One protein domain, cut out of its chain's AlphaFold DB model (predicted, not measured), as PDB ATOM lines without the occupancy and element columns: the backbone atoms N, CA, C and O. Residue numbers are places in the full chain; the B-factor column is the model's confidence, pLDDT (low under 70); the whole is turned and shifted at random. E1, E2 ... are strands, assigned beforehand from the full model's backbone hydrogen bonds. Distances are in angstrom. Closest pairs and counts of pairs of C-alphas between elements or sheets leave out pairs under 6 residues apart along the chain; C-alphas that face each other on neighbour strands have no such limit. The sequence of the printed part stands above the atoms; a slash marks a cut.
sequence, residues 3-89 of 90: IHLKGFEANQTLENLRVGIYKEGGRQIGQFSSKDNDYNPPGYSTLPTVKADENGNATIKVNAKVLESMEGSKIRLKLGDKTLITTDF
ATOM      1  N   ILE A   3      39.300  30.146 -12.269       87.38
ATOM      2  CA  ILE A   3      40.594  30.131 -11.585       87.38
ATOM      3  C   ILE A   3      40.438  30.897 -10.275       87.38
ATOM      4  O   ILE A   3      40.003  32.049 -10.287       87.38
ATOM      5  N   HIS A   4      40.813  30.262  -9.165       91.31
ATOM      6  CA  HIS A   4      40.822  30.873  -7.839       91.31
ATOM      7  C   HIS A   4      42.263  31.160  -7.416       91.31
ATOM      8  O   HIS A   4      43.087  30.254  -7.319       91.31
ATOM      9  N   LEU A   5      42.552  32.434  -7.184       91.31
ATOM     10  CA  LEU A   5      43.842  32.961  -6.767       91.31
ATOM     11  C   LEU A   5      43.776  33.316  -5.285       91.31
ATOM     12  O   LEU A   5      42.785  33.894  -4.846       91.31
ATOM     13  N   LYS A   6      44.818  32.963  -4.530       93.25
ATOM     14  CA  LYS A   6      44.936  33.221  -3.091       93.25
ATOM     15  C   LYS A   6      46.373  33.595  -2.739       93.25
ATOM     16  O   LYS A   6      47.290  33.189  -3.454       93.25
ATOM     17  N   GLY A   7      46.556  34.292  -1.619       92.88
ATOM     18  CA  GLY A   7      47.878  34.620  -1.073       92.88
ATOM     19  C   GLY A   7      48.539  35.842  -1.714       92.88
ATOM     20  O   GLY A   7      49.764  35.917  -1.749       92.88
ATOM     21  N   PHE A   8      47.738  36.760  -2.256       94.38
ATOM     22  CA  PHE A   8      48.196  38.072  -2.714       94.38
ATOM     23  C   PHE A   8      48.038  39.108  -1.602       94.38
ATOM     24  O   PHE A   8      47.325  38.871  -0.629       94.38
ATOM     25  N   GLU A   9      48.674  40.266  -1.759       96.62
ATOM     26  CA  GLU A   9      48.418  41.387  -0.857       96.62
ATOM     27  C   GLU A   9      46.962  41.854  -1.005       96.62
ATOM     28  O   GLU A   9      46.381  41.826  -2.100       96.62
ATOM     29  N   ALA A  10      46.360  42.294   0.101       97.00
ATOM     30  CA  ALA A  10      45.005  42.833   0.090       97.00
ATOM     31  C   ALA A  10      44.906  43.985  -0.918       97.00
ATOM     32  O   ALA A  10      45.765  44.867  -0.953       97.00
ATOM     33  N   ASN A  11      43.848  44.003  -1.735       95.81
ATOM     34  CA  ASN A  11      43.631  45.025  -2.766       95.81
ATOM     35  C   ASN A  11      44.713  45.107  -3.863       95.81
ATOM     36  O   ASN A  11      44.701  46.065  -4.643       95.81
ATOM     37  N   GLN A  12      45.623  44.132  -3.964       96.25
ATOM     38  CA  GLN A  12      46.669  44.127  -4.984       96.25
ATOM     39  C   GLN A  12      46.082  44.064  -6.396       96.25
ATOM     40  O   GLN A  12      45.244  43.214  -6.706       96.25
ATOM     41  N   THR A  13      46.577  44.924  -7.285       95.25
ATOM     42  CA  THR A  13      46.281  44.848  -8.718       95.25
ATOM     43  C   THR A  13      47.151  43.773  -9.371       95.25
ATOM     44  O   THR A  13      48.380  43.824  -9.314       95.25
ATOM     45  N   LEU A  14      46.510  42.792 -10.002       92.81
ATOM     46  CA  LEU A  14      47.132  41.701 -10.742       92.81
ATOM     47  C   LEU A  14      47.012  41.981 -12.242       92.81
ATOM     48  O   LEU A  14      45.972  41.747 -12.862       92.81
ATOM     49  N   GLU A  15      48.089  42.502 -12.818       92.12
ATOM     50  CA  GLU A  15      48.174  42.848 -14.238       92.12
ATOM     51  C   GLU A  15      48.851  41.744 -15.051       92.12
ATOM     52  O   GLU A  15      49.678  40.986 -14.545       92.12
ATOM     53  N   ASN A  16      48.544  41.673 -16.349       91.19
ATOM     54  CA  ASN A  16      49.177  40.729 -17.277       91.19
ATOM     55  C   ASN A  16      49.057  39.261 -16.833       91.19
ATOM     56  O   ASN A  16      49.990  38.460 -16.986       91.19
ATOM     57  N   LEU A  17      47.899  38.906 -16.274       92.19
ATOM     58  CA  LEU A  17      47.541  37.523 -15.999       92.19
ATOM     59  C   LEU A  17      47.334  36.773 -17.316       92.19
ATOM     60  O   LEU A  17      46.640  37.225 -18.227       92.19
ATOM     61  N   ARG A  18      47.963  35.605 -17.429       93.25
ATOM     62  CA  ARG A  18      47.937  34.780 -18.640       93.25
ATOM     63  C   ARG A  18      47.781  33.319 -18.256       93.25
ATOM     64  O   ARG A  18      48.582  32.803 -17.479       93.25
ATOM     65  N   VAL A  19      46.789  32.640 -18.819       93.50
ATOM     66  CA  VAL A  19      46.638  31.189 -18.729       93.50
ATOM     67  C   VAL A  19      46.961  30.548 -20.075       93.50
ATOM     68  O   VAL A  19      46.638  31.093 -21.126       93.50
ATOM     69  N   GLY A  20      47.654  29.417 -20.046       94.75
ATOM     70  CA  GLY A  20      47.954  28.601 -21.218       94.75
ATOM     71  C   GLY A  20      47.640  27.138 -20.937       94.75
ATOM     72  O   GLY A  20      47.715  26.697 -19.786       94.75
ATOM     73  N   ILE A  21      47.302  26.399 -21.990       95.69
ATOM     74  CA  ILE A  21      47.073  24.952 -21.947       95.69
ATOM     75  C   ILE A  21      47.990  24.329 -22.988       95.69
ATOM     76  O   ILE A  21      47.922  24.687 -24.165       95.69
ATOM     77  N   TYR A  22      48.846  23.406 -22.564       95.62
ATOM     78  CA  TYR A  22      49.898  22.856 -23.410       95.62
ATOM     79  C   TYR A  22      50.098  21.364 -23.180       95.62
ATOM     80  O   TYR A  22      49.839  20.840 -22.100       95.62
ATOM     81  N   LYS A  23      50.573  20.687 -24.218       94.69
ATOM     82  CA  LYS A  23      51.007  19.290 -24.193       94.69
ATOM     83  C   LYS A  23      52.499  19.197 -23.880       94.69
ATOM     84  O   LYS A  23      53.195  20.207 -23.725       94.69
ATOM     85  N   GLU A  24      52.988  17.965 -23.805       90.00
ATOM     86  CA  GLU A  24      54.417  17.671 -23.752       90.00
ATOM     87  C   GLU A  24      55.189  18.384 -24.880       90.00
ATOM     88  O   GLU A  24      54.645  18.696 -25.943       90.00
ATOM     89  N   GLY A  25      56.446  18.745 -24.609       89.69
ATOM     90  CA  GLY A  25      57.259  19.553 -25.524       89.69
ATOM     91  C   GLY A  25      56.860  21.034 -25.598       89.69
ATOM     92  O   GLY A  25      57.433  21.778 -26.386       89.69
ATOM     93  N   GLY A  26      55.900  21.493 -24.782       89.62
ATOM     94  CA  GLY A  26      55.516  22.909 -24.697       89.62
ATOM     95  C   GLY A  26      54.550  23.375 -25.789       89.62
ATOM     96  O   GLY A  26      54.315  24.577 -25.929       89.62
ATOM     97  N   ARG A  27      53.965  22.444 -26.548       94.00
ATOM     98  CA  ARG A  27      53.016  22.754 -27.619       94.00
ATOM     99  C   ARG A  27      51.700  23.271 -27.044       94.00
ATOM    100  O   ARG A  27      50.992  22.538 -26.357       94.00
ATOM    101  N   GLN A  28      51.373  24.526 -27.332       95.44
ATOM    102  CA  GLN A  28      50.125  25.154 -26.895       95.44
ATOM    103  C   GLN A  28      48.940  24.581 -27.676       95.44
ATOM    104  O   GLN A  28      48.970  24.515 -28.904       95.44
ATOM    105  N   ILE A  29      47.893  24.194 -26.953       95.88
ATOM    106  CA  ILE A  29      46.634  23.680 -27.512       95.88
ATOM    107  C   ILE A  29      45.422  24.509 -27.082       95.88
ATOM    108  O   ILE A  29      44.340  24.328 -27.632       95.88
ATOM    109  N   GLY A  30      45.592  25.397 -26.096       94.88
ATOM    110  CA  GLY A  30      44.532  26.247 -25.567       94.88
ATOM    111  C   GLY A  30      44.267  27.466 -26.442       94.88
ATOM    112  O   GLY A  30      45.181  28.229 -26.747       94.88
ATOM    113  N   GLN A  31      43.004  27.665 -26.787       94.38
ATOM    114  CA  GLN A  31      42.467  28.864 -27.416       94.38
ATOM    115  C   GLN A  31      41.570  29.583 -26.420       94.38
ATOM    116  O   GLN A  31      40.759  28.953 -25.742       94.38
ATOM    117  N   PHE A  32      41.678  30.904 -26.350       92.00
ATOM    118  CA  PHE A  32      41.002  31.697 -25.327       92.00
ATOM    119  C   PHE A  32      40.208  32.830 -25.945       92.00
ATOM    120  O   PHE A  32      40.622  33.419 -26.946       92.00
ATOM    121  N   SER A  33      39.088  33.138 -25.307       84.62
ATOM    122  CA  SER A  33      38.139  34.134 -25.775       84.62
ATOM    123  C   SER A  33      37.958  35.240 -24.736       84.62
ATOM    124  O   SER A  33      37.757  34.958 -23.554       84.62
ATOM    125  N   SER A  34      38.059  36.494 -25.182       69.44
ATOM    126  CA  SER A  34      37.793  37.700 -24.379       69.44
ATOM    127  C   SER A  34      36.346  38.194 -24.510       69.44
ATOM    128  O   SER A  34      35.878  38.949 -23.660       69.44
ATOM    129  N   LYS A  35      35.635  37.756 -25.555       69.44
ATOM    130  CA  LYS A  35      34.209  37.985 -25.814       69.44
ATOM    131  C   LYS A  35      33.617  36.702 -26.368       69.44
ATOM    132  O   LYS A  35      34.136  36.193 -27.357       69.44
ATOM    133  N   ASP A  36      32.555  36.209 -25.735       64.56
ATOM    134  CA  ASP A  36      31.940  34.916 -26.041       64.56
ATOM    135  C   ASP A  36      31.895  34.624 -27.556       64.56
ATOM    136  O   ASP A  36      31.333  35.391 -28.334       64.56
ATOM    137  N   ASN A  37      32.492  33.491 -27.947       68.75
ATOM    138  CA  ASN A  37      32.621  32.951 -29.312       68.75
ATOM    139  C   ASN A  37      33.739  33.489 -30.221       68.75
ATOM    140  O   ASN A  37      33.986  32.849 -31.242       68.75
ATOM    141  N   ASP A  38      34.484  34.526 -29.836       80.00
ATOM    142  CA  ASP A  38      35.683  34.958 -30.572       80.00
ATOM    143  C   ASP A  38      36.950  34.395 -29.911       80.00
ATOM    144  O   ASP A  38      37.326  34.810 -28.810       80.00
ATOM    145  N   TYR A  39      37.550  33.371 -30.523       81.94
ATOM    146  CA  TYR A  39      38.687  32.634 -29.967       81.94
ATOM    147  C   TYR A  39      39.968  32.971 -30.720       81.94
ATOM    148  O   TYR A  39      40.061  32.778 -31.931       81.94
ATOM    149  N   ASN A  40      40.994  33.369 -29.973       83.94
ATOM    150  CA  ASN A  40      42.324  33.569 -30.532       83.94
ATOM    151  C   ASN A  40      42.949  32.238 -31.008       83.94
ATOM    152  O   ASN A  40      42.558  31.156 -30.542       83.94
ATOM    153  N   PRO A  41      43.961  32.289 -31.897       89.94
ATOM    154  CA  PRO A  41      44.819  31.141 -32.175       89.94
ATOM    155  C   PRO A  41      45.418  30.538 -30.889       89.94
ATOM    156  O   PRO A  41      45.473  31.217 -29.858       89.94
ATOM    157  N   PRO A  42      45.882  29.274 -30.924       91.56
ATOM    158  CA  PRO A  42      46.460  28.621 -29.756       91.56
ATOM    159  C   PRO A  42      47.612  29.426 -29.159       91.56
ATOM    160  O   PRO A  42      48.513  29.869 -29.871       91.56
ATOM    161  N   GLY A  43      47.605  29.591 -27.842       92.50
ATOM    162  CA  GLY A  43      48.587  30.424 -27.166       92.50
ATOM    163  C   GLY A  43      48.207  30.700 -25.724       92.50
ATOM    164  O   GLY A  43      47.461  29.946 -25.113       92.50
ATOM    165  N   TYR A  44      48.735  31.786 -25.168       91.94
ATOM    166  CA  TYR A  44      48.263  32.288 -23.881       91.94
ATOM    167  C   TYR A  44      47.000  33.130 -24.062       91.94
ATOM    168  O   TYR A  44      46.841  33.834 -25.055       91.94
ATOM    169  N   SER A  45      46.128  33.102 -23.062       90.69
ATOM    170  CA  SER A  45      45.008  34.028 -22.952       90.69
ATOM    171  C   SER A  45      45.476  35.472 -22.769       90.69
ATOM    172  O   SER A  45      46.487  35.716 -22.105       90.69
ATOM    173  N   THR A  46      44.624  36.412 -23.161       83.19
ATOM    174  CA  THR A  46      44.688  37.809 -22.717       83.19
ATOM    175  C   THR A  46      43.612  38.018 -21.653       83.19
ATOM    176  O   THR A  46      42.437  38.153 -21.993       83.19
ATOM    177  N   LEU A  47      43.978  37.952 -20.368       82.69
ATOM    178  CA  LEU A  47      43.023  38.144 -19.267       82.69
ATOM    179  C   LEU A  47      42.936  39.621 -18.878       82.69
ATOM    180  O   LEU A  47      43.926  40.342 -19.020       82.69
ATOM    181  N   PRO A  48      41.777  40.075 -18.370       80.12
ATOM    182  CA  PRO A  48      41.669  41.412 -17.809       80.12
ATOM    183  C   PRO A  48      42.574  41.562 -16.582       80.12
ATOM    184  O   PRO A  48      42.898  40.585 -15.902       80.12
ATOM    185  N   THR A  49      42.925  42.806 -16.271       89.69
ATOM    186  CA  THR A  49      43.484  43.153 -14.964       89.69
ATOM    187  C   THR A  49      42.458  42.841 -13.882       89.69
ATOM    188  O   THR A  49      41.283  43.189 -14.011       89.69
ATOM    189  N   VAL A  50      42.899  42.189 -12.809       91.00
ATOM    190  CA  VAL A  50      42.034  41.809 -11.687       91.00
ATOM    191  C   VAL A  50      42.597  42.385 -10.405       91.00
ATOM    192  O   VAL A  50      43.799  42.324 -10.174       91.00
ATOM    193  N   LYS A  51      41.734  42.936  -9.558       95.31
ATOM    194  CA  LYS A  51      42.113  43.374  -8.218       95.31
ATOM    195  C   LYS A  51      41.782  42.265  -7.223       95.31
ATOM    196  O   LYS A  51      40.666  41.746  -7.252       95.31
ATOM    197  N   ALA A  52      42.745  41.887  -6.387       96.31
ATOM    198  CA  ALA A  52      42.484  41.007  -5.258       96.31
ATOM    199  C   ALA A  52      41.537  41.692  -4.262       96.31
ATOM    200  O   ALA A  52      41.514  42.918  -4.152       96.31
ATOM    201  N   ASP A  53      40.746  40.900  -3.550       97.00
ATOM    202  CA  ASP A  53      39.885  41.382  -2.480       97.00
ATOM    203  C   ASP A  53      40.693  41.770  -1.227       97.00
ATOM    204  O   ASP A  53      41.928  41.717  -1.192       97.00
ATOM    205  N   GLU A  54      39.986  42.196  -0.184       97.62
ATOM    206  CA  GLU A  54      40.563  42.572   1.112       97.62
ATOM    207  C   GLU A  54      41.296  41.423   1.825       97.62
ATOM    208  O   GLU A  54      42.118  41.671   2.701       97.62
ATOM    209  N   ASN A  55      41.044  40.178   1.418       97.50
ATOM    210  CA  ASN A  55      41.667  38.973   1.958       97.50
ATOM    211  C   ASN A  55      42.762  38.418   1.028       97.50
ATOM    212  O   ASN A  55      43.245  37.304   1.244       97.50
ATOM    213  N   GLY A  56      43.132  39.149  -0.031       96.69
ATOM    214  CA  GLY A  56      44.167  38.719  -0.969       96.69
ATOM    215  C   GLY A  56      43.730  37.609  -1.928       96.69
ATOM    216  O   GLY A  56      44.579  36.873  -2.448       96.69
ATOM    217  N   ASN A  57      42.422  37.445  -2.159       96.62
ATOM    218  CA  ASN A  57      41.880  36.463  -3.100       96.62
ATOM    219  C   ASN A  57      41.370  37.124  -4.382       96.62
ATOM    220  O   ASN A  57      40.906  38.258  -4.385       96.62
ATOM    221  N   ALA A  58      41.395  36.390  -5.490       93.31
ATOM    222  CA  ALA A  58      40.767  36.813  -6.738       93.31
ATOM    223  C   ALA A  58      40.152  35.617  -7.466       93.31
ATOM    224  O   ALA A  58      40.649  34.492  -7.382       93.31
ATOM    225  N   THR A  59      39.071  35.850  -8.210       91.56
ATOM    226  CA  THR A  59      38.448  34.824  -9.054       91.56
ATOM    227  C   THR A  59      38.357  35.310 -10.488       91.56
ATOM    228  O   THR A  59      37.910  36.424 -10.748       91.56
ATOM    229  N   ILE A  60      38.761  34.454 -11.423       88.25
ATOM    230  CA  ILE A  60      38.795  34.767 -12.851       88.25
ATOM    231  C   ILE A  60      38.020  33.702 -13.605       88.25
ATOM    232  O   ILE A  60      38.266  32.506 -13.434       88.25
ATOM    233  N   LYS A  61      37.099  34.134 -14.464       87.75
ATOM    234  CA  LYS A  61      36.423  33.252 -15.413       87.75
ATOM    235  C   LYS A  61      37.094  33.375 -16.770       87.75
ATOM    236  O   LYS A  61      37.317  34.477 -17.259       87.75
ATOM    237  N   VAL A  62      37.419  32.229 -17.355       86.94
ATOM    238  CA  VAL A  62      38.083  32.132 -18.651       86.94
ATOM    239  C   VAL A  62      37.315  31.166 -19.539       86.94
ATOM    240  O   VAL A  62      37.090  30.008 -19.166       86.94
ATOM    241  N   ASN A  63      36.961  31.638 -20.729       89.06
ATOM    242  CA  ASN A  63      36.426  30.809 -21.797       89.06
ATOM    243  C   ASN A  63      37.587  30.240 -22.606       89.06
ATOM    244  O   ASN A  63      38.397  30.987 -23.159       89.06
ATOM    245  N   ALA A  64      37.677  28.913 -22.636       89.94
ATOM    246  CA  ALA A  64      38.754  28.195 -23.293       89.94
ATOM    247  C   ALA A  64      38.189  27.088 -24.185       89.94
ATOM    248  O   ALA A  64      37.251  26.390 -23.801       89.94
ATOM    249  N   LYS A  65      38.798  26.929 -25.356       92.94
ATOM    250  CA  LYS A  65      38.672  25.776 -26.246       92.94
ATOM    251  C   LYS A  65      40.040  25.137 -26.399       92.94
ATOM    252  O   LYS A  65      41.061  25.772 -26.145       92.94
ATOM    253  N   VAL A  66      40.051  23.879 -26.802       93.56
ATOM    254  CA  VAL A  66      41.279  23.117 -27.013       93.56
ATOM    255  C   VAL A  66      41.251  22.532 -28.410       93.56
ATOM    256  O   VAL A  66      40.194  22.119 -28.883       93.56
ATOM    257  N   LEU A  67      42.402  22.523 -29.075       93.94
ATOM    258  CA  LEU A  67      42.519  21.939 -30.413       93.94
ATOM    259  C   LEU A  67      42.389  20.412 -30.420       93.94
ATOM    260  O   LEU A  67      42.121  19.816 -31.457       93.94
ATOM    261  N   GLU A  68      42.611  19.777 -29.273       93.75
ATOM    262  CA  GLU A  68      42.625  18.327 -29.114       93.75
ATOM    263  C   GLU A  68      42.308  17.936 -27.665       93.75
ATOM    264  O   GLU A  68      42.113  18.800 -26.808       93.75
ATOM    265  N   SER A  69      42.297  16.629 -27.379       93.12
ATOM    266  CA  SER A  69      42.070  16.095 -26.030       93.12
ATOM    267  C   SER A  69      42.971  16.746 -24.972       93.12
ATOM    268  O   SER A  69      44.179  16.899 -25.162       93.12
ATOM    269  N   MET A  70      42.385  17.046 -23.814       92.75
ATOM    270  CA  MET A  70      43.083  17.571 -22.635       92.75
ATOM    271  C   MET A  70      43.930  16.522 -21.899       92.75
ATOM    272  O   MET A  70      44.709  16.883 -21.018       92.75
ATOM    273  N   GLU A  71      43.810  15.240 -22.236       94.25
ATOM    274  CA  GLU A  71      44.559  14.164 -21.579       94.25
ATOM    275  C   GLU A  71      46.076  14.386 -21.685       94.25
ATOM    276  O   GLU A  71      46.594  14.666 -22.766       94.25
ATOM    277  N   GLY A  72      46.804  14.324 -20.568       93.31
ATOM    278  CA  GLY A  72      48.248  14.600 -20.542       93.31
ATOM    279  C   GLY A  72      48.627  16.060 -20.839       93.31
ATOM    280  O   GLY A  72      49.792  16.356 -21.104       93.31
ATOM    281  N   SER A  73      47.664  16.986 -20.834       95.56
ATOM    282  CA  SER A  73      47.948  18.420 -20.918       95.56
ATOM    283  C   SER A  73      48.273  19.011 -19.547       95.56
ATOM    284  O   SER A  73      47.923  18.471 -18.498       95.56
ATOM    285  N   LYS A  74      48.937  20.162 -19.562       95.69
ATOM    286  CA  LYS A  74      49.220  20.991 -18.397       95.69
ATOM    287  C   LYS A  74      48.554  22.348 -18.564       95.69
ATOM    288  O   LYS A  74      48.541  22.924 -19.653       95.69
ATOM    289  N   ILE A  75      48.066  22.896 -17.458       94.12
ATOM    290  CA  ILE A  75      47.555  24.262 -17.357       94.12
ATOM    291  C   ILE A  75      48.602  25.098 -16.626       94.12
ATOM    292  O   ILE A  75      49.090  24.707 -15.563       94.12
ATOM    293  N   ARG A  76      48.969  26.252 -17.189       94.75
ATOM    294  CA  ARG A  76      49.926  27.186 -16.580       94.75
ATOM    295  C   ARG A  76      49.320  28.564 -16.442       94.75
ATOM    296  O   ARG A  76      48.837  29.120 -17.422       94.75
ATOM    297  N   LEU A  77      49.446  29.131 -15.249       92.94
ATOM    298  CA  LEU A  77      49.117  30.519 -14.963       92.94
ATOM    299  C   LEU A  77      50.402  31.332 -14.795       92.94
ATOM    300  O   LEU A  77      51.321  30.926 -14.074       92.94
ATOM    301  N   LYS A  78      50.450  32.496 -15.433       94.31
ATOM    302  CA  LYS A  78      51.520  33.481 -15.302       94.31
ATOM    303  C   LYS A  78      50.962  34.830 -14.856       94.31
ATOM    304  O   LYS A  78      49.848  35.180 -15.234       94.31
ATOM    305  N   LEU A  79      51.770  35.572 -14.103       91.94
ATOM    306  CA  LEU A  79      51.566  36.978 -13.754       91.94
ATOM    307  C   LEU A  79      52.784  37.753 -14.258       91.94
ATOM    308  O   LEU A  79      53.891  37.559 -13.746       91.94
ATOM    309  N   GLY A  80      52.612  38.537 -15.324       90.44
ATOM    310  CA  GLY A  80      53.759  38.989 -16.112       90.44
ATOM    311  C   GLY A  80      54.581  37.777 -16.560       90.44
ATOM    312  O   GLY A  80      54.019  36.766 -16.996       90.44
ATOM    313  N   ASP A  81      55.903  37.826 -16.427       90.81
ATOM    314  CA  ASP A  81      56.776  36.718 -16.839       90.81
ATOM    315  C   ASP A  81      56.964  35.622 -15.789       90.81
ATOM    316  O   ASP A  81      57.415  34.524 -16.135       90.81
ATOM    317  N   LYS A  82      56.510  35.854 -14.551       92.69
ATOM    318  CA  LYS A  82      56.543  34.866 -13.470       92.69
ATOM    319  C   LYS A  82      55.481  33.793 -13.695       92.69
ATOM    320  O   LYS A  82      54.299  34.090 -13.864       92.69
ATOM    321  N   THR A  83      55.886  32.529 -13.648       93.81
ATOM    322  CA  THR A  83      54.944  31.409 -13.539       93.81
ATOM    323  C   THR A  83      54.475  31.292 -12.095       93.81
ATOM    324  O   THR A  83      55.290  31.145 -11.191       93.81
ATOM    325  N   LEU A  84      53.160  31.369 -11.890       91.50
ATOM    326  CA  LEU A  84      52.545  31.195 -10.577       91.50
ATOM    327  C   LEU A  84      52.275  29.721 -10.289       91.50
ATOM    328  O   LEU A  84      52.601  29.227  -9.217       91.50
ATOM    329  N   ILE A  85      51.698  29.017 -11.263       91.69
ATOM    330  CA  ILE A  85      51.389  27.595 -11.143       91.69
ATOM    331  C   ILE A  85      51.505  26.904 -12.497       91.69
ATOM    332  O   ILE A  85      51.248  27.486 -13.555       91.69
ATOM    333  N   THR A  86      51.905  25.642 -12.450       93.56
ATOM    334  CA  THR A  86      51.748  24.668 -13.523       93.56
ATOM    335  C   THR A  86      51.172  23.408 -12.900       93.56
ATOM    336  O   THR A  86      51.735  22.903 -11.934       93.56
ATOM    337  N   THR A  87      50.068  22.913 -13.443       92.31
ATOM    338  CA  THR A  87      49.422  21.685 -12.972       92.31
ATOM    339  C   THR A  87      49.046  20.809 -14.150       92.31
ATOM    340  O   THR A  87      48.710  21.321 -15.217       92.31
ATOM    341  N   ASP A  88      49.087  19.499 -13.949       92.31
ATOM    342  CA  ASP A  88      48.509  18.545 -14.887       92.31
ATOM    343  C   ASP A  88      46.986  18.690 -14.908       92.31
ATOM    344  O   ASP A  88      46.364  18.990 -13.880       92.31
ATOM    345  N   PHE A  89      46.402  18.508 -16.089       85.75
ATOM    346  CA  PHE A  89      44.968  18.325 -16.236       85.75
ATOM    347  C   PHE A  89      44.591  16.947 -15.680       85.75
ATOM    348  O   PHE A  89      45.220  15.948 -16.032       85.75
TER     349      PHE A  89
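This is residues 3 to 89 of the 90 residues of the protein "Putative nucleic acid binding OB-fold tRNA /helicase-type" of Staphylococcus aureus (UniProt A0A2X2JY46). A three-stranded antiparallel sheet, E2, E6 and E7, makes one side of this small strand-built domain; across from it E4 runs on into E5 as a broken line of strand, with E1 paired to E4 and E3 paired to E5. A long stretch, residues 36 to 57, leads from E3 back to E4 and is tied by a short pairing to the link between E1 and E2. The printed part has 87 residues with no named helix and seven named strands, E1 to E7 in chain order; the class is all strand, though under half of the residues, 36 of 87, are in named elements. The sheet orders are E2 - E6 - E7, E1 - E4 and E3 - E5, all antiparallel. The whole is compact, with a radius of gyration of the C-alphas of 13.3 A, and only just elongated, spanning 39 by 26 by 19 A.

In the largest sheet, E2 is residues 17 to 22, 16.6 A long, from C-alpha 17 at (47.541, 37.523, -15.999). E6 is residues 74 to 79, 16.8 A, and E7, the longest strand, is residues 82 to 88, 18.2 A, ending with C-alpha 88 at (48.509, 18.545, -14.887). E1 is residues 3 to 5, 6.5 A, beginning with C-alpha 3 at (40.594, 30.131, -11.585). E3 is residues 30 to 35, 15.6 A; E4 is residues 58 to 61, 10.3 A; E5 is residues 63 to 66, 10.5 A.

E6 is the inner strand, and E2 and E7 are edge strands. E2 and E6 are antiparallel at 161 degrees, with N 18 and O 78 2.9 A apart, within hydrogen-bond range. E6 and E7 form a hairpin at 163 degrees, with N 75 and O 87 at 2.8 A. The closest C-alphas of E2 and E3 are those of Ile 21 and Gly 30, 4.6 A. E3 and E5 are antiparallel at 151 degrees, with N 31 and O 65 at 2.8 A. E4 runs on into E5 across a break of 1 residue, at 57 degrees. E1 and E4 are antiparallel at 168 degrees, with N 3 and O 60 at 2.8 A. Among the pairs that are apart are E1 and E6, and E4 and E7.

The C-alphas farthest apart are those of Gly 25 and Glu 54, 39.0 A. The printed part has no cut. The links E1 to E2 and E3 to E4 are long, with 11 and 22 residues. Residues 13 to 14 pair antiparallel with residues 50 to 51, and residues 33 to 35 of E3 with residues 38 to 39. The mean pLDDT of the printed part is 91.0; residues 34 to 37 are under 70.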